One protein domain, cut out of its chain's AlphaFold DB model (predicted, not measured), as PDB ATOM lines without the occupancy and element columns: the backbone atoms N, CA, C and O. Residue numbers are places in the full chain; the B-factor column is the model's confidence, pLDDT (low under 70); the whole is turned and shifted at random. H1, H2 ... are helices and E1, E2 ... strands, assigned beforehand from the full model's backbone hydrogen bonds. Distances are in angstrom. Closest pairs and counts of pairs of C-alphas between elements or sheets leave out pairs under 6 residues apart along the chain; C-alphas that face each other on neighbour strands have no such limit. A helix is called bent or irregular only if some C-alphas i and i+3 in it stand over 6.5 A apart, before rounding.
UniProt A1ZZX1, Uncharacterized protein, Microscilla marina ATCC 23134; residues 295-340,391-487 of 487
ATOM      1  N   ASP A 295     134.503 168.381 132.915       93.88
ATOM      2  CA  ASP A 295     134.446 167.503 134.092       93.88
ATOM      3  C   ASP A 295     135.790 167.402 134.833       93.88
ATOM      4  O   ASP A 295     135.825 167.225 136.051       93.88
ATOM      5  N   GLU A 296     136.927 167.487 134.122       95.00
ATOM      6  CA  GLU A 296     138.251 167.447 134.747       95.00
ATOM      7  C   GLU A 296     138.493 168.662 135.670       95.00
ATOM      8  O   GLU A 296     139.090 168.512 136.738       95.00
ATOM      9  N   LEU A 297     138.005 169.850 135.291       97.69
ATOM     10  CA  LEU A 297     138.133 171.083 136.079       97.69
ATOM     11  C   LEU A 297     137.095 171.149 137.201       97.69
ATOM     12  O   LEU A 297     137.440 171.516 138.323       97.69
ATOM     13  N   GLU A 298     135.857 170.729 136.925       96.56
ATOM     14  CA  GLU A 298     134.822 170.547 137.951       96.56
ATOM     15  C   GLU A 298     135.327 169.609 139.062       96.56
ATOM     16  O   GLU A 298     135.272 169.935 140.253       96.56
ATOM     17  N   ARG A 299     135.919 168.471 138.671       95.12
ATOM     18  CA  ARG A 299     136.501 167.498 139.602       95.12
ATOM     19  C   ARG A 299     137.657 168.078 140.415       95.12
ATOM     20  O   ARG A 299     137.808 167.739 141.588       95.12
ATOM     21  N   ALA A 300     138.491 168.921 139.815       96.81
ATOM     22  CA  ALA A 300     139.574 169.568 140.545       96.81
ATOM     23  C   ALA A 300     139.031 170.502 141.641       96.81
ATOM     24  O   ALA A 300     139.493 170.435 142.781       96.81
ATOM     25  N   ALA A 301     138.010 171.302 141.323       95.75
ATOM     26  CA  ALA A 301     137.393 172.226 142.271       95.75
ATOM     27  C   ALA A 301     136.692 171.504 143.433       95.75
ATOM     28  O   ALA A 301     136.890 171.868 144.593       95.75
ATOM     29  N   ILE A 302     135.928 170.439 143.159       93.56
ATOM     30  CA  ILE A 302     135.273 169.663 144.225       93.56
ATOM     31  C   ILE A 302     136.302 168.972 145.134       93.56
ATOM     32  O   ILE A 302     136.159 169.021 146.354       93.56
ATOM     33  N   LEU A 303     137.374 168.387 144.580       94.62
ATOM     34  CA  LEU A 303     138.437 167.760 145.377       94.62
ATOM     35  C   LEU A 303     139.131 168.767 146.292       94.62
ATOM     36  O   LEU A 303     139.425 168.440 147.443       94.62
ATOM     37  N   LEU A 304     139.352 169.987 145.802       93.62
ATOM     38  CA  LEU A 304     139.911 171.068 146.601       93.62
ATOM     39  C   LEU A 304     138.988 171.439 147.775       93.62
ATOM     40  O   LEU A 304     139.414 171.419 148.928       93.62
ATOM     41  N   ILE A 305     137.711 171.727 147.500       92.25
ATOM     42  CA  ILE A 305     136.734 172.125 148.528       92.25
ATOM     43  C   ILE A 305     136.568 171.025 149.583       92.25
ATOM     44  O   ILE A 305     136.576 171.308 150.780       92.25
ATOM     45  N   HIS A 306     136.451 169.764 149.158       90.25
ATOM     46  CA  HIS A 306     136.352 168.642 150.087       90.25
ATOM     47  C   HIS A 306     137.631 168.456 150.900       90.25
ATOM     48  O   HIS A 306     137.535 168.248 152.110       90.25
ATOM     49  N   GLY A 307     138.808 168.548 150.270       89.06
ATOM     50  CA  GLY A 307     140.095 168.401 150.953       89.06
ATOM     51  C   GLY A 307     140.243 169.366 152.130       89.06
ATOM     52  O   GLY A 307     140.639 168.944 153.210       89.06
ATOM     53  N   ASN A 308     139.753 170.597 151.976       86.50
ATOM     54  CA  ASN A 308     139.752 171.625 153.021       86.50
ATOM     55  C   ASN A 308     138.841 171.308 154.233       86.50
ATOM     56  O   ASN A 308     138.804 172.075 155.197       86.50
ATOM     57  N   SER A 309     138.064 170.221 154.182       85.44
ATOM     58  CA  SER A 309     137.110 169.810 155.226       85.44
ATOM     59  C   SER A 309     137.365 168.410 155.800       85.44
ATOM     60  O   SER A 309     136.655 167.988 156.715       85.44
ATOM     61  N   ILE A 310     138.362 167.687 155.283       86.81
ATOM     62  CA  ILE A 310     138.703 166.313 155.689       86.81
ATOM     63  C   ILE A 310     140.116 166.247 156.285       86.81
ATOM     64  O   ILE A 310     140.805 167.255 156.407       86.81
ATOM     65  N   THR A 311     140.556 165.060 156.707       86.38
ATOM     66  CA  THR A 311     141.900 164.888 157.277       86.38
ATOM     67  C   THR A 311     142.989 164.957 156.202       86.38
ATOM     68  O   THR A 311     142.768 164.584 155.047       86.38
ATOM     69  N   LEU A 312     144.192 165.393 156.588       84.31
ATOM     70  CA  LEU A 312     145.338 165.596 155.687       84.31
ATOM     71  C   LEU A 312     145.718 164.346 154.888       84.31
ATOM     72  O   LEU A 312     146.128 164.447 153.732       84.31
ATOM     73  N   GLU A 313     145.573 163.168 155.495       83.19
ATOM     74  CA  GLU A 313     145.862 161.877 154.869       83.19
ATOM     75  C   GLU A 313     144.986 161.623 153.637       83.19
ATOM     76  O   GLU A 313     145.424 160.945 152.709       83.19
ATOM     77  N   LEU A 314     143.772 162.182 153.617       86.25
ATOM     78  CA  LEU A 314     142.842 162.102 152.493       86.25
ATOM     79  C   LEU A 314     142.925 163.343 151.592       86.25
ATOM     80  O   LEU A 314     142.843 163.215 150.370       86.25
ATOM     81  N   ALA A 315     143.128 164.528 152.178       89.00
ATOM     82  CA  ALA A 315     143.193 165.792 151.447       89.00
ATOM     83  C   ALA A 315     144.391 165.850 150.486       89.00
ATOM     84  O   ALA A 315     144.221 166.161 149.308       89.00
ATOM     85  N   LEU A 316     145.595 165.487 150.950       90.62
ATOM     86  CA  LEU A 316     146.824 165.606 150.156       90.62
ATOM     87  C   LEU A 316     146.799 164.752 148.874       90.62
ATOM     88  O   LEU A 316     147.068 165.305 147.803       90.62
ATOM     89  N   PRO A 317     146.441 163.449 148.908       91.12
ATOM     90  CA  PRO A 317     146.207 162.689 147.680       91.12
ATOM     91  C   PRO A 317     145.144 163.333 146.781       91.12
ATOM     92  O   PRO A 317     145.352 163.419 145.571       91.12
ATOM     93  N   GLY A 318     144.045 163.832 147.360       92.31
ATOM     94  CA  GLY A 318     142.985 164.532 146.628       92.31
ATOM     95  C   GLY A 318     143.492 165.756 145.859       92.31
ATOM     96  O   GLY A 318     143.170 165.916 144.683       92.31
ATOM     97  N   TYR A 319     144.354 166.571 146.466       94.00
ATOM     98  CA  TYR A 319     144.941 167.747 145.815       94.00
ATOM     99  C   TYR A 319     145.906 167.383 144.688       94.00
ATOM    100  O   TYR A 319     145.902 168.029 143.640       94.00
ATOM    101  N   TYR A 320     146.691 166.314 144.842       93.88
ATOM    102  CA  TYR A 320     147.505 165.822 143.730       93.88
ATOM    103  C   TYR A 320     146.648 165.319 142.563       93.88
ATOM    104  O   TYR A 320     147.003 165.548 141.409       93.88
ATOM    105  N   VAL A 321     145.504 164.687 142.833       94.12
ATOM    106  CA  VAL A 321     144.556 164.307 141.773       94.12
ATOM    107  C   VAL A 321     143.937 165.549 141.119       94.12
ATOM    108  O   VAL A 321     143.799 165.585 139.898       94.12
ATOM    109  N   ALA A 322     143.613 166.586 141.896       95.94
ATOM    110  CA  ALA A 322     143.073 167.841 141.376       95.94
ATOM    111  C   ALA A 322     144.056 168.546 140.423       95.94
ATOM    112  O   ALA A 322     143.690 168.875 139.293       95.94
ATOM    113  N   ILE A 323     145.322 168.714 140.823       95.06
ATOM    114  CA  ILE A 323     146.332 169.356 139.966       95.06
ATOM    115  C   ILE A 323     146.654 168.509 138.722       95.06
ATOM    116  O   ILE A 323     146.906 169.056 137.647       95.06
ATOM    117  N   GLU A 324     146.581 167.175 138.819       93.50
ATOM    118  CA  GLU A 324     146.695 166.275 137.663       93.50
ATOM    119  C   GLU A 324     145.535 166.427 136.680       93.50
ATOM    120  O   GLU A 324     145.768 166.459 135.468       93.50
ATOM    121  N   ALA A 325     144.305 166.560 137.179       95.25
ATOM    122  CA  ALA A 325     143.128 166.779 136.346       95.25
ATOM    123  C   ALA A 325     143.241 168.102 135.567       95.25
ATOM    124  O   ALA A 325     143.010 168.132 134.355       95.25
ATOM    125  N   ILE A 326     143.717 169.169 136.220       96.44
ATOM    126  CA  ILE A 326     144.000 170.450 135.556       96.44
ATOM    127  C   ILE A 326     145.115 170.285 134.512       96.44
ATOM    128  O   ILE A 326     144.959 170.693 133.362       96.44
ATOM    129  N   ALA A 327     146.231 169.633 134.846       92.75
ATOM    130  CA  ALA A 327     147.312 169.401 133.882       92.75
ATOM    131  C   ALA A 327     146.853 168.568 132.665       92.75
ATOM    132  O   ALA A 327     147.284 168.810 131.530       92.75
ATOM    133  N   GLN A 328     145.946 167.608 132.871       90.81
ATOM    134  CA  GLN A 328     145.322 166.838 131.798       90.81
ATOM    135  C   GLN A 328     144.428 167.714 130.913       90.81
ATOM    136  O   GLN A 328     144.505 167.590 129.686       90.81
ATOM    137  N   TYR A 329     143.645 168.617 131.508       94.44
ATOM    138  CA  TYR A 329     142.874 169.615 130.770       94.44
ATOM    139  C   TYR A 329     143.781 170.440 129.845       94.44
ATOM    140  O   TYR A 329     143.522 170.518 128.642       94.44
ATOM    141  N   PHE A 330     144.898 170.959 130.364       92.31
ATOM    142  CA  PHE A 330     145.884 171.698 129.569       92.31
ATOM    143  C   PHE A 330     146.426 170.871 128.409       92.31
ATOM    144  O   PHE A 330     146.446 171.322 127.266       92.31
ATOM    145  N   LYS A 331     146.828 169.627 128.671       88.12
ATOM    146  CA  LYS A 331     147.353 168.725 127.640       88.12
ATOM    147  C   LYS A 331     146.351 168.459 126.510       88.12
ATOM    148  O   LYS A 331     146.768 168.280 125.369       88.12
ATOM    149  N   LYS A 332     145.057 168.378 126.830       88.31
ATOM    150  CA  LYS A 332     143.983 168.046 125.882       88.31
ATOM    151  C   LYS A 332     143.496 169.268 125.102       88.31
ATOM    152  O   LYS A 332     143.300 169.158 123.897       88.31
ATOM    153  N   ASN A 333     143.317 170.399 125.782       89.31
ATOM    154  CA  ASN A 333     142.591 171.551 125.242       89.31
ATOM    155  C   ASN A 333     143.486 172.761 124.932       89.31
ATOM    156  O   ASN A 333     143.134 173.556 124.069       89.31
ATOM    157  N   VAL A 334     144.647 172.891 125.586       88.12
ATOM    158  CA  VAL A 334     145.540 174.059 125.441       88.12
ATOM    159  C   VAL A 334     146.793 173.699 124.636       88.12
ATOM    160  O   VAL A 334     147.087 174.313 123.614       88.12
ATOM    161  N   PHE A 335     147.509 172.646 125.031       85.19
ATOM    162  CA  PHE A 335     148.751 172.185 124.396       85.19
ATOM    163  C   PHE A 335     148.480 171.228 123.226       85.19
ATOM    164  O   PHE A 335     148.982 170.100 123.178       85.19
ATOM    165  N   THR A 336     147.657 171.670 122.275       68.12
ATOM    166  CA  THR A 336     147.173 170.854 121.146       68.12
ATOM    167  C   THR A 336     148.288 170.433 120.179       68.12
ATOM    168  O   THR A 336     148.196 169.391 119.520       68.12
ATOM    169  N   ASN A 337     149.408 171.159 120.152       67.56
ATOM    170  CA  ASN A 337     150.605 170.746 119.432       67.56
ATOM    171  C   ASN A 337     151.398 169.707 120.241       67.56
ATOM    172  O   ASN A 337     151.938 169.988 121.309       67.56
ATOM    173  N   LYS A 338     151.579 168.496 119.683       57.75
ATOM    174  CA  LYS A 338     152.414 167.432 120.296       57.75
ATOM    175  C   LYS A 338     153.836 167.894 120.645       57.75
ATOM    176  O   LYS A 338     154.457 167.311 121.523       57.75
ATOM    177  N   GLN A 339     154.352 168.911 119.955       56.94
ATOM    178  CA  GLN A 339     155.669 169.476 120.241       56.94
ATOM    179  C   GLN A 339     155.709 170.170 121.602       56.94
ATOM    180  O   GLN A 339     156.726 170.089 122.281       56.94
ATOM    181  N   ASP A 340     154.610 170.738 122.084       59.09
ATOM    182  CA  ASP A 340     154.577 171.426 123.379       59.09
ATOM    183  C   ASP A 340     154.521 170.451 124.554       59.09
ATOM    184  O   ASP A 340     154.783 170.831 125.691       59.09
ATOM    185  N   THR A 391     158.247 163.921 132.269       77.62
ATOM    186  CA  THR A 391     158.154 163.480 133.663       77.62
ATOM    187  C   THR A 391     156.896 164.073 134.303       77.62
ATOM    188  O   THR A 391     156.453 165.150 133.900       77.62
ATOM    189  N   ASN A 392     156.340 163.414 135.327       75.44
ATOM    190  CA  ASN A 392     155.156 163.924 136.037       75.44
ATOM    191  C   ASN A 392     155.376 165.358 136.533       75.44
ATOM    192  O   ASN A 392     154.547 166.223 136.286       75.44
ATOM    193  N   ARG A 393     156.545 165.639 137.124       80.19
ATOM    194  CA  ARG A 393     156.921 166.992 137.554       80.19
ATOM    195  C   ARG A 393     156.849 167.998 136.404       80.19
ATOM    196  O   ARG A 393     156.189 169.017 136.534       80.19
ATOM    197  N   ALA A 394     157.482 167.700 135.268       81.31
ATOM    198  CA  ALA A 394     157.471 168.599 134.115       81.31
ATOM    199  C   ALA A 394     156.068 168.761 133.504       81.31
ATOM    200  O   ALA A 394     155.748 169.822 132.983       81.31
ATOM    201  N   ALA A 395     155.224 167.730 133.561       84.94
ATOM    202  CA  ALA A 395     153.836 167.829 133.121       84.94
ATOM    203  C   ALA A 395     153.005 168.743 134.039       84.94
ATOM    204  O   ALA A 395     152.209 169.527 133.530       84.94
ATOM    205  N   LEU A 396     153.222 168.672 135.357       89.94
ATOM    206  CA  LEU A 396     152.524 169.491 136.354       89.94
ATOM    207  C   LEU A 396     153.015 170.946 136.405       89.94
ATOM    208  O   LEU A 396     152.231 171.828 136.729       89.94
ATOM    209  N   SER A 397     154.279 171.221 136.066       89.94
ATOM    210  CA  SER A 397     154.818 172.592 136.045       89.94
ATOM    211  C   SER A 397     154.400 173.403 134.811       89.94
ATOM    212  O   SER A 397     154.285 174.623 134.885       89.94
ATOM    213  N   LYS A 398     154.126 172.749 133.677       89.44
ATOM    214  CA  LYS A 398     153.813 173.427 132.404       89.44
ATOM    215  C   LYS A 398     152.611 174.374 132.415       89.44
ATOM    216  O   LYS A 398     152.705 175.419 131.776       89.44
ATOM    217  N   PRO A 399     151.487 174.049 133.078       92.75
ATOM    218  CA  PRO A 399     150.375 174.986 133.210       92.75
ATOM    219  C   PRO A 399     150.788 176.343 133.804       92.75
ATOM    220  O   PRO A 399     150.306 177.375 133.350       92.75
ATOM    221  N   PHE A 400     151.729 176.363 134.751       93.06
ATOM    222  CA  PHE A 400     152.242 177.601 135.349       93.06
ATOM    223  C   PHE A 400     153.121 178.387 134.371       93.06
ATOM    224  O   PHE A 400     152.924 179.588 134.195       93.06
ATOM    225  N   GLU A 401     154.028 177.694 133.672       91.00
ATOM    226  CA  GLU A 401     154.875 178.290 132.627       91.00
ATOM    227  C   GLU A 401     154.034 178.947 131.524       91.00
ATOM    228  O   GLU A 401     154.372 180.030 131.050       91.00
ATOM    229  N   HIS A 402     152.912 178.324 131.143       90.44
ATOM    230  CA  HIS A 402     151.979 178.870 130.155       90.44
ATOM    231  C   HIS A 402     151.412 180.236 130.562       90.44
ATOM    232  O   HIS A 402     151.267 181.112 129.713       90.44
ATOM    233  N   PHE A 403     151.136 180.437 131.852       90.75
ATOM    234  CA  PHE A 403     150.681 181.720 132.388       90.75
ATOM    235  C   PHE A 403     151.825 182.669 132.768       90.75
ATOM    236  O   PHE A 403     151.578 183.715 133.361       90.75
ATOM    237  N   GLY A 404     153.077 182.324 132.445       88.00
ATOM    238  CA  GLY A 404     154.246 183.130 132.794       88.00
ATOM    239  C   GLY A 404     154.586 183.129 134.288       88.00
ATOM    240  O   GLY A 404     155.390 183.952 134.722       88.00
ATOM    241  N   TYR A 405     154.012 182.215 135.078       88.75
ATOM    242  CA  TYR A 405     154.316 182.093 136.501       88.75
ATOM    243  C   TYR A 405     155.538 181.205 136.717       88.75
ATOM    244  O   TYR A 405     155.579 180.043 136.304       88.75
ATOM    245  N   THR A 406     156.545 181.759 137.389       87.88
ATOM    246  CA  THR A 406     157.735 181.005 137.786       87.88
ATOM    247  C   THR A 406     157.503 180.413 139.167       87.88
ATOM    248  O   THR A 406     157.454 181.151 140.146       87.88
ATOM    249  N   LEU A 407     157.396 179.083 139.235       86.44
ATOM    250  CA  LEU A 407     157.240 178.364 140.500       86.44
ATOM    251  C   LEU A 407     158.341 178.750 141.498       86.44
ATOM    252  O   LEU A 407     159.536 178.680 141.185       86.44
ATOM    253  N   LEU A 408     157.924 179.089 142.711       80.81
ATOM    254  CA  LEU A 408     158.779 179.462 143.829       80.81
ATOM    255  C   LEU A 408     159.632 178.271 144.289       80.81
ATOM    256  O   LEU A 408     159.304 177.100 144.071       80.81
ATOM    257  N   VAL A 409     160.726 178.569 144.996       75.69
ATOM    258  CA  VAL A 409     161.723 177.569 145.433       75.69
ATOM    259  C   VAL A 409     161.090 176.411 146.211       75.69
ATOM    260  O   VAL A 409     161.513 175.267 146.057       75.69
ATOM    261  N   GLY A 410     160.060 176.673 147.019       75.56
ATOM    262  CA  GLY A 410     159.367 175.628 147.775       75.56
ATOM    263  C   GLY A 410     158.212 174.934 147.036       75.56
ATOM    264  O   GLY A 410     157.705 173.944 147.548       75.56
ATOM    265  N   GLU A 411     157.781 175.411 145.865       84.12
ATOM    266  CA  GLU A 411     156.666 174.824 145.094       84.12
ATOM    267  C   GLU A 411     157.136 173.693 144.167       84.12
ATOM    268  O   GLU A 411     156.465 172.671 144.021       84.12
ATOM    269  N   GLN A 412     158.331 173.814 143.578       82.81
ATOM    270  CA  GLN A 412     158.871 172.751 142.718       82.81
ATOM    271  C   GLN A 412     159.086 171.415 143.462       82.81
ATOM    272  O   GLN A 412     158.740 170.362 142.907       82.81
ATOM    273  N   PRO A 413     159.621 171.401 144.703       83.56
ATOM    274  CA  PRO A 413     159.710 170.178 145.496       83.56
ATOM    275  C   PRO A 413     158.331 169.600 145.830       83.56
ATOM    276  O   PRO A 413     158.163 168.386 145.744       83.56
ATOM    277  N   THR A 414     157.328 170.445 146.111       85.81
ATOM    278  CA  THR A 414     155.944 170.011 146.376       85.81
ATOM    279  C   THR A 414     155.397 169.142 145.244       85.81
ATOM    280  O   THR A 414     154.880 168.062 145.501       85.81
ATOM    281  N   LEU A 415     155.591 169.523 143.979       86.19
ATOM    282  CA  LEU A 415     155.134 168.707 142.843       86.19
ATOM    283  C   LEU A 415     155.842 167.343 142.738       86.19
ATOM    284  O   LEU A 415     155.323 166.414 142.117       86.19
ATOM    285  N   THR A 416     157.027 167.204 143.334       80.81
ATOM    286  CA  THR A 416     157.813 165.962 143.307       80.81
ATOM    287  C   THR A 416     157.311 164.946 144.344       80.81
ATOM    288  O   THR A 416     157.384 163.740 144.101       80.81
ATOM    289  N   GLU A 417     156.710 165.414 145.443       82.12
ATOM    290  CA  GLU A 417     156.143 164.575 146.513       82.12
ATOM    291  C   GLU A 417     154.856 163.836 146.111       82.12
ATOM    292  O   GLU A 417     154.414 162.921 146.806       82.12
ATOM    293  N   ARG A 418     154.283 164.155 144.943       84.25
ATOM    294  CA  ARG A 418     153.102 163.495 144.359       84.25
ATOM    295  C   ARG A 418     153.137 161.972 144.494       84.25
ATOM    296  O   ARG A 418     152.165 161.354 144.923       84.25
ATOM    297  N   ASN A 419     154.252 161.346 144.109       77.31
ATOM    298  CA  ASN A 419     154.366 159.883 144.118       77.31
ATOM    299  C   ASN A 419     154.398 159.319 145.545       77.31
ATOM    300  O   ASN A 419     153.909 158.216 145.774       77.31
ATOM    301  N   THR A 420     154.934 160.066 146.508       79.50
ATOM    302  CA  THR A 420     154.954 159.672 147.920       79.50
ATOM    303  C   THR A 420     153.526 159.530 148.452       79.50
ATOM    304  O   THR A 420     153.165 158.479 148.987       79.50
ATOM    305  N   TYR A 421     152.690 160.547 148.231       80.88
ATOM    306  CA  TYR A 421     151.330 160.590 148.771       80.88
ATOM    307  C   TYR A 421     150.351 159.677 148.025       80.88
ATOM    308  O   TYR A 421     149.572 158.974 148.664       80.88
ATOM    309  N   LEU A 422     150.424 159.594 146.691       79.81
ATOM    310  CA  LEU A 422     149.499 158.747 145.920       79.81
ATOM    311  C   LEU A 422     149.788 157.245 146.028       79.81
ATOM    312  O   LEU A 422     148.907 156.435 145.755       79.81
ATOM    313  N   HIS A 423     150.989 156.850 146.455       78.00
ATOM    314  CA  HIS A 423     151.314 155.449 146.737       78.00
ATOM    315  C   HIS A 423     151.143 155.078 148.216       78.00
ATOM    316  O   HIS A 423     151.683 154.062 148.656       78.00
ATOM    317  N   GLY A 424     150.419 155.898 148.989       66.12
ATOM    318  CA  GLY A 424     150.109 155.623 150.394       66.12
ATOM    319  C   GLY A 424     151.336 155.624 151.304       66.12
ATOM    320  O   GLY A 424     151.269 155.144 152.433       66.12
ATOM    321  N   ARG A 425     152.472 156.164 150.839       66.88
ATOM    322  CA  ARG A 425     153.691 156.267 151.639       66.88
ATOM    323  C   ARG A 425     153.620 157.507 152.524       66.88
ATOM    324  O   ARG A 425     154.454 158.409 152.433       66.88
ATOM    325  N   TYR A 426     152.618 157.544 153.396       64.38
ATOM    326  CA  TYR A 426     152.586 158.486 154.504       64.38
ATOM    327  C   TYR A 426     153.641 158.032 155.517       64.38
ATOM    328  O   TYR A 426     153.399 157.193 156.381       64.38
ATOM    329  N   HIS A 427     154.882 158.471 155.321       49.88
ATOM    330  CA  HIS A 427     155.983 158.041 156.170       49.88
ATOM    331  C   HIS A 427     155.817 158.654 157.571       49.88
ATOM    332  O   HIS A 427     155.742 159.870 157.709       49.88
ATOM    333  N   GLY A 428     155.844 157.820 158.611       48.06
ATOM    334  CA  GLY A 428     156.031 158.236 160.004       48.06
ATOM    335  C   GLY A 428     154.773 158.180 160.869       48.06
ATOM    336  O   GLY A 428     153.672 158.453 160.407       48.06
ATOM    337  N   ASN A 429     154.970 157.837 162.148       49.44
ATOM    338  CA  ASN A 429     153.958 157.931 163.199       49.44
ATOM    339  C   ASN A 429     153.177 159.246 163.055       49.44
ATOM    340  O   ASN A 429     153.760 160.327 163.180       49.44
ATOM    341  N   SER A 430     151.867 159.140 162.833       52.03
ATOM    342  CA  SER A 430     150.900 160.246 162.736       52.03
ATOM    343  C   SER A 430     150.898 161.180 163.957       52.03
ATOM    344  O   SER A 430     150.288 162.241 163.938       52.03
ATOM    345  N   SER A 431     151.627 160.814 165.010       58.50
ATOM    346  CA  SER A 431     151.822 161.553 166.251       58.50
ATOM    347  C   SER A 431     153.058 162.470 166.284       58.50
ATOM    348  O   SER A 431     153.289 163.096 167.314       58.50
ATOM    349  N   SER A 432     153.852 162.597 165.207       71.94
ATOM    350  CA  SER A 432     154.959 163.574 165.154       71.94
ATOM    351  C   SER A 432     154.454 164.992 164.830       71.94
ATOM    352  O   SER A 432     154.030 165.233 163.694       71.94
ATOM    353  N   PRO A 433     154.568 165.970 165.753       76.38
ATOM    354  CA  PRO A 433     154.117 167.344 165.511       76.38
ATOM    355  C   PRO A 433     154.839 168.022 164.340       76.38
ATOM    356  O   PRO A 433     154.277 168.896 163.687       76.38
ATOM    357  N   VAL A 434     156.081 167.613 164.056       78.62
ATOM    358  CA  VAL A 434     156.879 168.155 162.946       78.62
ATOM    359  C   VAL A 434     156.286 167.735 161.602       78.62
ATOM    360  O   VAL A 434     156.031 168.592 160.763       78.62
ATOM    361  N   ARG A 435     155.983 166.442 161.415       75.69
ATOM    362  CA  ARG A 435     155.395 165.952 160.157       75.69
ATOM    363  C   ARG A 435     153.996 166.504 159.917       75.69
ATOM    364  O   ARG A 435     153.661 166.819 158.783       75.69
ATOM    365  N   LEU A 436     153.200 166.669 160.975       79.88
ATOM    366  CA  LEU A 436     151.889 167.305 160.864       79.88
ATOM    367  C   LEU A 436     152.012 168.733 160.312       79.88
ATOM    368  O   LEU A 436     151.342 169.080 159.344       79.88
ATOM    369  N   LYS A 437     152.924 169.541 160.869       83.75
ATOM    370  CA  LYS A 437     153.205 170.901 160.379       83.75
ATOM    371  C   LYS A 437     153.706 170.917 158.933       83.75
ATOM    372  O   LYS A 437     153.331 171.800 158.166       83.75
ATOM    373  N   GLU A 438     154.533 169.947 158.546       83.81
ATOM    374  CA  GLU A 438     154.994 169.802 157.162       83.81
ATOM    375  C   GLU A 438     153.851 169.480 156.197       83.81
ATOM    376  O   GLU A 438     153.782 170.109 155.142       83.81
ATOM    377  N   SER A 439     152.955 168.563 156.571       84.94
ATOM    378  CA  SER A 439     151.768 168.199 155.791       84.94
ATOM    379  C   SER A 439     150.795 169.371 155.642       84.94
ATOM    380  O   SER A 439     150.327 169.607 154.535       84.94
ATOM    381  N   ILE A 440     150.556 170.153 156.704       85.50
ATOM    382  CA  ILE A 440     149.726 171.374 156.645       85.50
ATOM    383  C   ILE A 440     150.348 172.410 155.697       85.50
ATOM    384  O   ILE A 440     149.665 173.019 154.879       85.50
ATOM    385  N   HIS A 441     151.668 172.603 155.763       86.88
ATOM    386  CA  HIS A 441     152.357 173.525 154.852       86.88
ATOM    387  C   HIS A 441     152.296 173.060 153.395       86.88
ATOM    388  O   HIS A 441     152.170 173.872 152.481       86.88
ATOM    389  N   LEU A 442     152.415 171.749 153.175       88.25
ATOM    390  CA  LEU A 442     152.308 171.137 151.855       88.25
ATOM    391  C   LEU A 442     150.897 171.296 151.282       88.25
ATOM    392  O   LEU A 442     150.751 171.664 150.118       88.25
ATOM    393  N   GLU A 443     149.884 171.050 152.111       88.56
ATOM    394  CA  GLU A 443     148.473 171.242 151.792       88.56
ATOM    395  C   GLU A 443     148.220 172.675 151.319       88.56
ATOM    396  O   GLU A 443     147.703 172.878 150.223       88.56
ATOM    397  N   ALA A 444     148.658 173.666 152.099       88.19
ATOM    398  CA  ALA A 444     148.445 175.073 151.790       88.19
ATOM    399  C   ALA A 444     149.120 175.512 150.474       88.19
ATOM    400  O   ALA A 444     148.560 176.316 149.730       88.19
ATOM    401  N   ARG A 445     150.296 174.953 150.145       89.19
ATOM    402  CA  ARG A 445     150.970 175.196 148.852       89.19
ATOM    403  C   ARG A 445     150.228 174.570 147.679       89.19
ATOM    404  O   ARG A 445     150.111 175.192 146.629       89.19
ATOM    405  N   LEU A 446     149.759 173.333 147.837       91.81
ATOM    406  CA  LEU A 446     148.977 172.654 146.804       91.81
ATOM    407  C   LEU A 446     147.661 173.383 146.544       91.81
ATOM    408  O   LEU A 446     147.303 173.568 145.386       91.81
ATOM    409  N   ASN A 447     146.993 173.824 147.609       91.06
ATOM    410  CA  ASN A 447     145.774 174.614 147.540       91.06
ATOM    411  C   ASN A 447     146.006 175.898 146.712       91.06
ATOM    412  O   ASN A 447     145.403 176.032 145.650       91.06
ATOM    413  N   PHE A 448     147.008 176.718 147.065       90.38
ATOM    414  CA  PHE A 448     147.382 177.908 146.281       90.38
ATOM    415  C   PHE A 448     147.674 177.596 144.801       90.38
ATOM    416  O   PHE A 448     147.218 178.301 143.904       90.38
ATOM    417  N   MET A 449     148.428 176.531 144.521       92.12
ATOM    418  CA  MET A 449     148.766 176.143 143.148       92.12
ATOM    419  C   MET A 449     147.533 175.735 142.326       92.12
ATOM    420  O   MET A 449     147.476 176.017 141.128       92.12
ATOM    421  N   ILE A 450     146.554 175.068 142.943       94.62
ATOM    422  CA  ILE A 450     145.284 174.708 142.296       94.62
ATOM    423  C   ILE A 450     144.453 175.972 142.053       94.62
ATOM    424  O   ILE A 450     143.987 176.183 140.929       94.62
ATOM    425  N   ASP A 451     144.333 176.828 143.068       93.12
ATOM    426  CA  ASP A 451     143.611 178.099 142.994       93.12
ATOM    427  C   ASP A 451     144.135 178.982 141.868       93.12
ATOM    428  O   ASP A 451     143.361 179.451 141.030       93.12
ATOM    429  N   PHE A 452     145.460 179.146 141.814       92.81
ATOM    430  CA  PHE A 452     146.161 179.895 140.782       92.81
ATOM    431  C   PHE A 452     145.723 179.444 139.388       92.81
ATOM    432  O   PHE A 452     145.311 180.261 138.565       92.81
ATOM    433  N   LEU A 453     145.783 178.136 139.116       95.62
ATOM    434  CA  LEU A 453     145.485 177.605 137.788       95.62
ATOM    435  C   LEU A 453     144.009 177.763 137.418       95.62
ATOM    436  O   LEU A 453     143.714 178.144 136.283       95.62
ATOM    437  N   LEU A 454     143.087 177.489 138.346       96.75
ATOM    438  CA  LEU A 454     141.648 177.613 138.093       96.75
ATOM    439  C   LEU A 454     141.241 179.073 137.859       96.75
ATOM    440  O   LEU A 454     140.529 179.370 136.896       96.75
ATOM    441  N   LEU A 455     141.745 179.997 138.680       95.31
ATOM    442  CA  LEU A 455     141.489 181.427 138.518       95.31
ATOM    443  C   LEU A 455     142.101 181.978 137.232       95.31
ATOM    444  O   LEU A 455     141.455 182.756 136.526       95.31
ATOM    445  N   LYS A 456     143.314 181.542 136.876       95.25
ATOM    446  CA  LYS A 456     143.949 181.951 135.622       95.25
ATOM    447  C   LYS A 456     143.237 181.448 134.385       95.25
ATOM    448  O   LYS A 456     143.064 182.221 133.445       95.25
ATOM    449  N   LEU A 457     142.753 180.208 134.401       96.25
ATOM    450  CA  LEU A 457     141.895 179.690 133.335       96.25
ATOM    451  C   LEU A 457     140.614 180.521 133.175       96.25
ATOM    452  O   LEU A 457     140.189 180.768 132.049       96.25
ATOM    453  N   ALA A 458     140.031 181.003 134.275       96.25
ATOM    454  CA  ALA A 458     138.856 181.876 134.246       96.25
ATOM    455  C   ALA A 458     139.158 183.325 133.798       96.25
ATOM    456  O   ALA A 458     138.229 184.110 133.579       96.25
ATOM    457  N   GLY A 459     140.436 183.681 133.629       94.75
ATOM    458  CA  GLY A 459     140.884 185.016 133.228       94.75
ATOM    459  C   GLY A 459     141.010 186.010 134.385       94.75
ATOM    460  O   GLY A 459     140.984 187.216 134.151       94.75
ATOM    461  N   PHE A 460     141.128 185.532 135.628       93.12
ATOM    462  CA  PHE A 460     141.329 186.401 136.783       93.12
ATOM    463  C   PHE A 460     142.706 187.081 136.746       93.12
ATOM    464  O   PHE A 460     143.735 186.463 136.441       93.12
ATOM    465  N   SER A 461     142.719 188.358 137.117       88.31
ATOM    466  CA  SER A 461     143.931 189.097 137.442       88.31
ATOM    467  C   SER A 461     143.676 189.914 138.697       88.31
ATOM    468  O   SER A 461     142.687 190.643 138.781       88.31
ATOM    469  N   GLY A 462     144.545 189.744 139.684       83.50
ATOM    470  CA  GLY A 462     144.375 190.334 141.002       83.50
ATOM    471  C   GLY A 462     145.184 189.580 142.045       83.50
ATOM    472  O   GLY A 462     146.032 188.757 141.713       83.50
ATOM    473  N   LYS A 463     144.906 189.858 143.315       80.56
ATOM    474  CA  LYS A 463     145.579 189.206 144.438       80.56
ATOM    475  C   LYS A 463     144.799 187.985 144.909       80.56
ATOM    476  O   LYS A 463     143.579 188.054 145.041       80.56
ATOM    477  N   VAL A 464     145.513 186.907 145.213       79.31
ATOM    478  CA  VAL A 464     144.976 185.709 145.883       79.31
ATOM    479  C   VAL A 464     145.753 185.410 147.155       79.31
ATOM    480  O   VAL A 464     146.892 185.853 147.322       79.31
ATOM    481  N   ILE A 465     145.129 184.661 148.058       79.12
ATOM    482  CA  ILE A 465     145.690 184.357 149.372       79.12
ATOM    483  C   ILE A 465     146.706 183.215 149.258       79.12
ATOM    484  O   ILE A 465     146.395 182.115 148.811       79.12
ATOM    485  N   ASN A 466     147.921 183.451 149.740       81.75
ATOM    486  CA  ASN A 466     148.919 182.418 149.970       81.75
ATOM    487  C   ASN A 466     148.735 181.833 151.377       81.75
ATOM    488  O   ASN A 466     149.352 182.282 152.352       81.75
ATOM    489  N   HIS A 467     147.904 180.793 151.490       79.69
ATOM    490  CA  HIS A 467     147.639 180.124 152.771       79.69
ATOM    491  C   HIS A 467     148.911 179.559 153.425       79.69
ATOM    492  O   HIS A 467     149.008 179.519 154.652       79.69
ATOM    493  N   ALA A 468     149.931 179.189 152.638       82.94
ATOM    494  CA  ALA A 468     151.196 178.687 153.180       82.94
ATOM    495  C   ALA A 468     151.964 179.781 153.938       82.94
ATOM    496  O   ALA A 468     152.603 179.503 154.957       82.94
ATOM    497  N   LYS A 469     151.868 181.035 153.480       81.31
ATOM    498  CA  LYS A 469     152.382 182.195 154.212       81.31
ATOM    499  C   LYS A 469     151.494 182.542 155.405       81.31
ATOM    500  O   LYS A 469     152.029 182.726 156.502       81.31
ATOM    501  N   ARG A 470     150.168 182.560 155.226       78.69
ATOM    502  CA  ARG A 470     149.187 182.856 156.291       78.69
ATOM    503  C   ARG A 470     149.345 181.927 157.500       78.69
ATOM    504  O   ARG A 470     149.190 182.358 158.636       78.69
ATOM    505  N   TRP A 471     149.713 180.666 157.277       79.56
ATOM    506  CA  TRP A 471     149.920 179.680 158.347       79.56
ATOM    507  C   TRP A 471     151.387 179.469 158.741       79.56
ATOM    508  O   TRP A 471     151.684 178.543 159.497       79.56
ATOM    509  N   SER A 472     152.311 180.317 158.281       79.19
ATOM    510  CA  SER A 472     153.758 180.141 158.503       79.19
ATOM    511  C   SER A 472     154.163 180.080 159.984       79.19
ATOM    512  O   SER A 472     155.059 179.311 160.344       79.19
ATOM    513  N   GLU A 473     153.475 180.819 160.863       76.50
ATOM    514  CA  GLU A 473     153.678 180.749 162.318       76.50
ATOM    515  C   GLU A 473     153.254 179.379 162.876       76.50
ATOM    516  O   GLU A 473     154.003 178.730 163.613       76.50
ATOM    517  N   THR A 474     152.080 178.891 162.462       76.06
ATOM    518  CA  THR A 474     151.533 177.591 162.876       76.06
ATOM    519  C   THR A 474     152.391 176.427 162.375       76.06
ATOM    520  O   THR A 474     152.664 175.483 163.124       76.06
ATOM    521  N   THR A 475     152.866 176.498 161.129       77.62
ATOM    522  CA  THR A 475     153.702 175.458 160.512       77.62
ATOM    523  C   THR A 475     155.174 175.566 160.908       77.62
ATOM    524  O   THR A 475     155.942 174.638 160.659       77.62
ATOM    525  N   SER A 476     155.580 176.665 161.556       77.12
ATOM    526  CA  SER A 476     156.979 176.970 161.883       77.12
ATOM    527  C   SER A 476     157.898 176.949 160.649       77.12
ATOM    528  O   SER A 476     159.093 176.673 160.759       77.12
ATOM    529  N   LYS A 477     157.338 177.242 159.468       72.06
ATOM    530  CA  LYS A 477     158.062 177.376 158.201       72.06
ATOM    531  C   LYS A 477     158.028 178.834 157.770       72.06
ATOM    532  O   LYS A 477     157.096 179.276 157.101       72.06
ATOM    533  N   ALA A 478     159.062 179.578 158.159       65.19
ATOM    534  CA  ALA A 478     159.245 180.947 157.703       65.19
ATOM    535  C   ALA A 478     159.321 180.979 156.169       65.19
ATOM    536  O   ALA A 478     160.042 180.193 155.553       65.19
ATOM    537  N   SER A 479     158.565 181.891 155.567       65.06
ATOM    538  CA  SER A 479     158.568 182.136 154.130       65.06
ATOM    539  C   SER A 479     158.790 183.624 153.880       65.06
ATOM    540  O   SER A 479     158.154 184.453 154.533       65.06
ATOM    541  N   ASN A 480     159.677 183.955 152.940       67.44
ATOM    542  CA  ASN A 480     159.865 185.326 152.448       67.44
ATOM    543  C   ASN A 480     158.817 185.703 151.383       67.44
ATOM    544  O   ASN A 480     158.923 186.759 150.776       67.44
ATOM    545  N   GLU A 481     157.849 184.820 151.126       75.75
ATOM    546  CA  GLU A 481     156.746 185.042 150.193       75.75
ATOM    547  C   GLU A 481     155.709 185.999 150.808       75.75
ATOM    548  O   GLU A 481     155.497 186.001 152.028       75.75
ATOM    549  N   ASP A 482     155.042 186.780 149.958       76.00
ATOM    550  CA  ASP A 482     153.929 187.636 150.367       76.00
ATOM    551  C   ASP A 482     152.682 186.799 150.696       76.00
ATOM    552  O   ASP A 482     152.453 185.726 150.128       76.00
ATOM    553  N   GLU A 483     151.860 187.289 151.633       72.56
ATOM    554  CA  GLU A 483     150.577 186.653 151.973       72.56
ATOM    555  C   GLU A 483     149.553 186.809 150.843       72.56
ATOM    556  O   GLU A 483     148.692 185.952 150.672       72.56
ATOM    557  N   PHE A 484     149.669 187.870 150.046       76.31
ATOM    558  CA  PHE A 484     148.806 188.139 148.903       76.31
ATOM    559  C   PHE A 484     149.648 188.185 147.632       76.31
ATOM    560  O   PHE A 484     150.410 189.132 147.428       76.31
ATOM    561  N   ILE A 485     149.501 187.170 146.782       77.31
ATOM    562  CA  ILE A 485     150.274 187.029 145.546       77.31
ATOM    563  C   ILE A 485     149.461 187.612 144.393       77.31
ATOM    564  O   ILE A 485     148.294 187.258 144.221       77.31
ATOM    565  N   ASP A 486     150.074 188.510 143.620       81.06
ATOM    566  CA  ASP A 486     149.511 188.963 142.350       81.06
ATOM    567  C   ASP A 486     149.576 187.812 141.355       81.06
ATOM    568  O   ASP A 486     150.657 187.285 141.074       81.06
ATOM    569  N   ILE A 487     148.411 187.422 140.846       78.50
ATOM    570  CA  ILE A 487     148.310 186.390 139.828       78.50
ATOM    571  C   ILE A 487     147.987 187.025 138.504       78.50
ATOM    572  O   ILE A 487     146.951 187.714 138.319       78.50
TER     573      ILE A 487
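AT A GLANCE: This is residues 295 to 340 and 391 to 487 of the 487 residues of an uncharacterized protein of Microscilla marina ATCC 23134 (UniProt A1ZZX1). Three helices side by side, the hairpin H1 and H2 with the long H6 next to it, make a bundle, and H6 runs through the core of the domain with the bundle's two other helices on one side and a small unit of E1, H7, H8 and E2 on another. A short hairpin of H3 and H4 packs on the bundle, H3 on H2 and H4 on H6, and the small H5 packs on H2. The printed part has 143 residues, with eight named helices and two named strands in the order H1, H2, H3, H4, H5, H6, E1, H7, H8, E2; E1 and E2 form a two-stranded antiparallel sheet. The class is mostly helix. The whole is compact, with a radius of gyration of the C-alphas of 14.9 A and spans of 47 by 32 by 25 A.

HOW THE PARTS SIT: Begin with H1, residues 295 to 307, and H2, residues 312 to 334: this helical hairpin touches closest at the C-alphas of Ala 300 and Ala 322, 4.0 A apart, at a shallow tilt of 20 degrees, opposite ways. The hub is H6, residues 433 to 457, which touches five helices. It runs the same way as H2 at a shallow tilt of 25 degrees, and their closest C-alphas, Ile 323 and Ile 450, are 5.9 A apart. With residues 447 to 454 alone H6 touches H1, closest at C-alphas 304 and 447, 6.9 A apart; they run opposite ways at a shallow tilt of 32 degrees, only just short of steep. Residues 323 to 330 of H2 touch H3, residues 392 to 402, at a steep tilt of 60 degrees, closest at C-alphas 327 and 396, 5.8 A apart. H3 and H4, residues 411 to 416, are a helical hairpin, closest at C-alphas 393 and 415, 5.8 A apart. H4 touches H6 about perpendicular, at 76 degrees, with C-alphas 414 and 442 closest at 6.7 A. H5, residues 418 to 422, touches H2, with C-alphas 317 and 422 closest at 5.4 A. H7, residues 467 to 470, touches H6 at C-alphas 444 and 468, their closest, 4.7 A apart; H8, residues 472 to 475, touches it at C-alphas 437 and 475, their closest, 4.6 A apart. E1, residues 463 to 465, and E2, residues 484 to 486, are antiparallel at 142 degrees; look for N 464 and O 485, and for N 485 and O 464, each pair within hydrogen-bond range at 3.0 A. In H1, H5 and H6 every O i to N i+4 pair is within that range, against 18 of 19 in H2, 5 of 7 in H3 and 1 of 2 in H4, while H7 and H8 are too short for such a pair.

IN THESE COORDINATES: Find C-alpha 295 at (134.446, 167.503, 134.092); from there H1 runs 17.8 A to Gly 307. H2 runs 31.4 A from Leu 312 to Val 334. H3, 16.4 A long, is irregular, but only just: C-alphas 396 and 399 are 6.7 A apart. H4 and H5 follow, and then C-alpha 433 at (154.117, 167.344, 165.511) begins H6, 36.6 A long. After E1, H7 and H8, E2 ends at C-alpha 486, (149.511, 188.963, 142.350).

THE WHOLE: The C-alphas farthest apart are those of Asn 337 and Ser 431, 47.7 A. Residues 341 to 390 are not printed, and C-alphas 340 and 391 are 13.5 A apart across this cut. Of the links that are printed whole, none is long. The mean pLDDT of the printed part is 83.6, and residues 336 to 340, 424 to 431 and 478 to 480 are under 70.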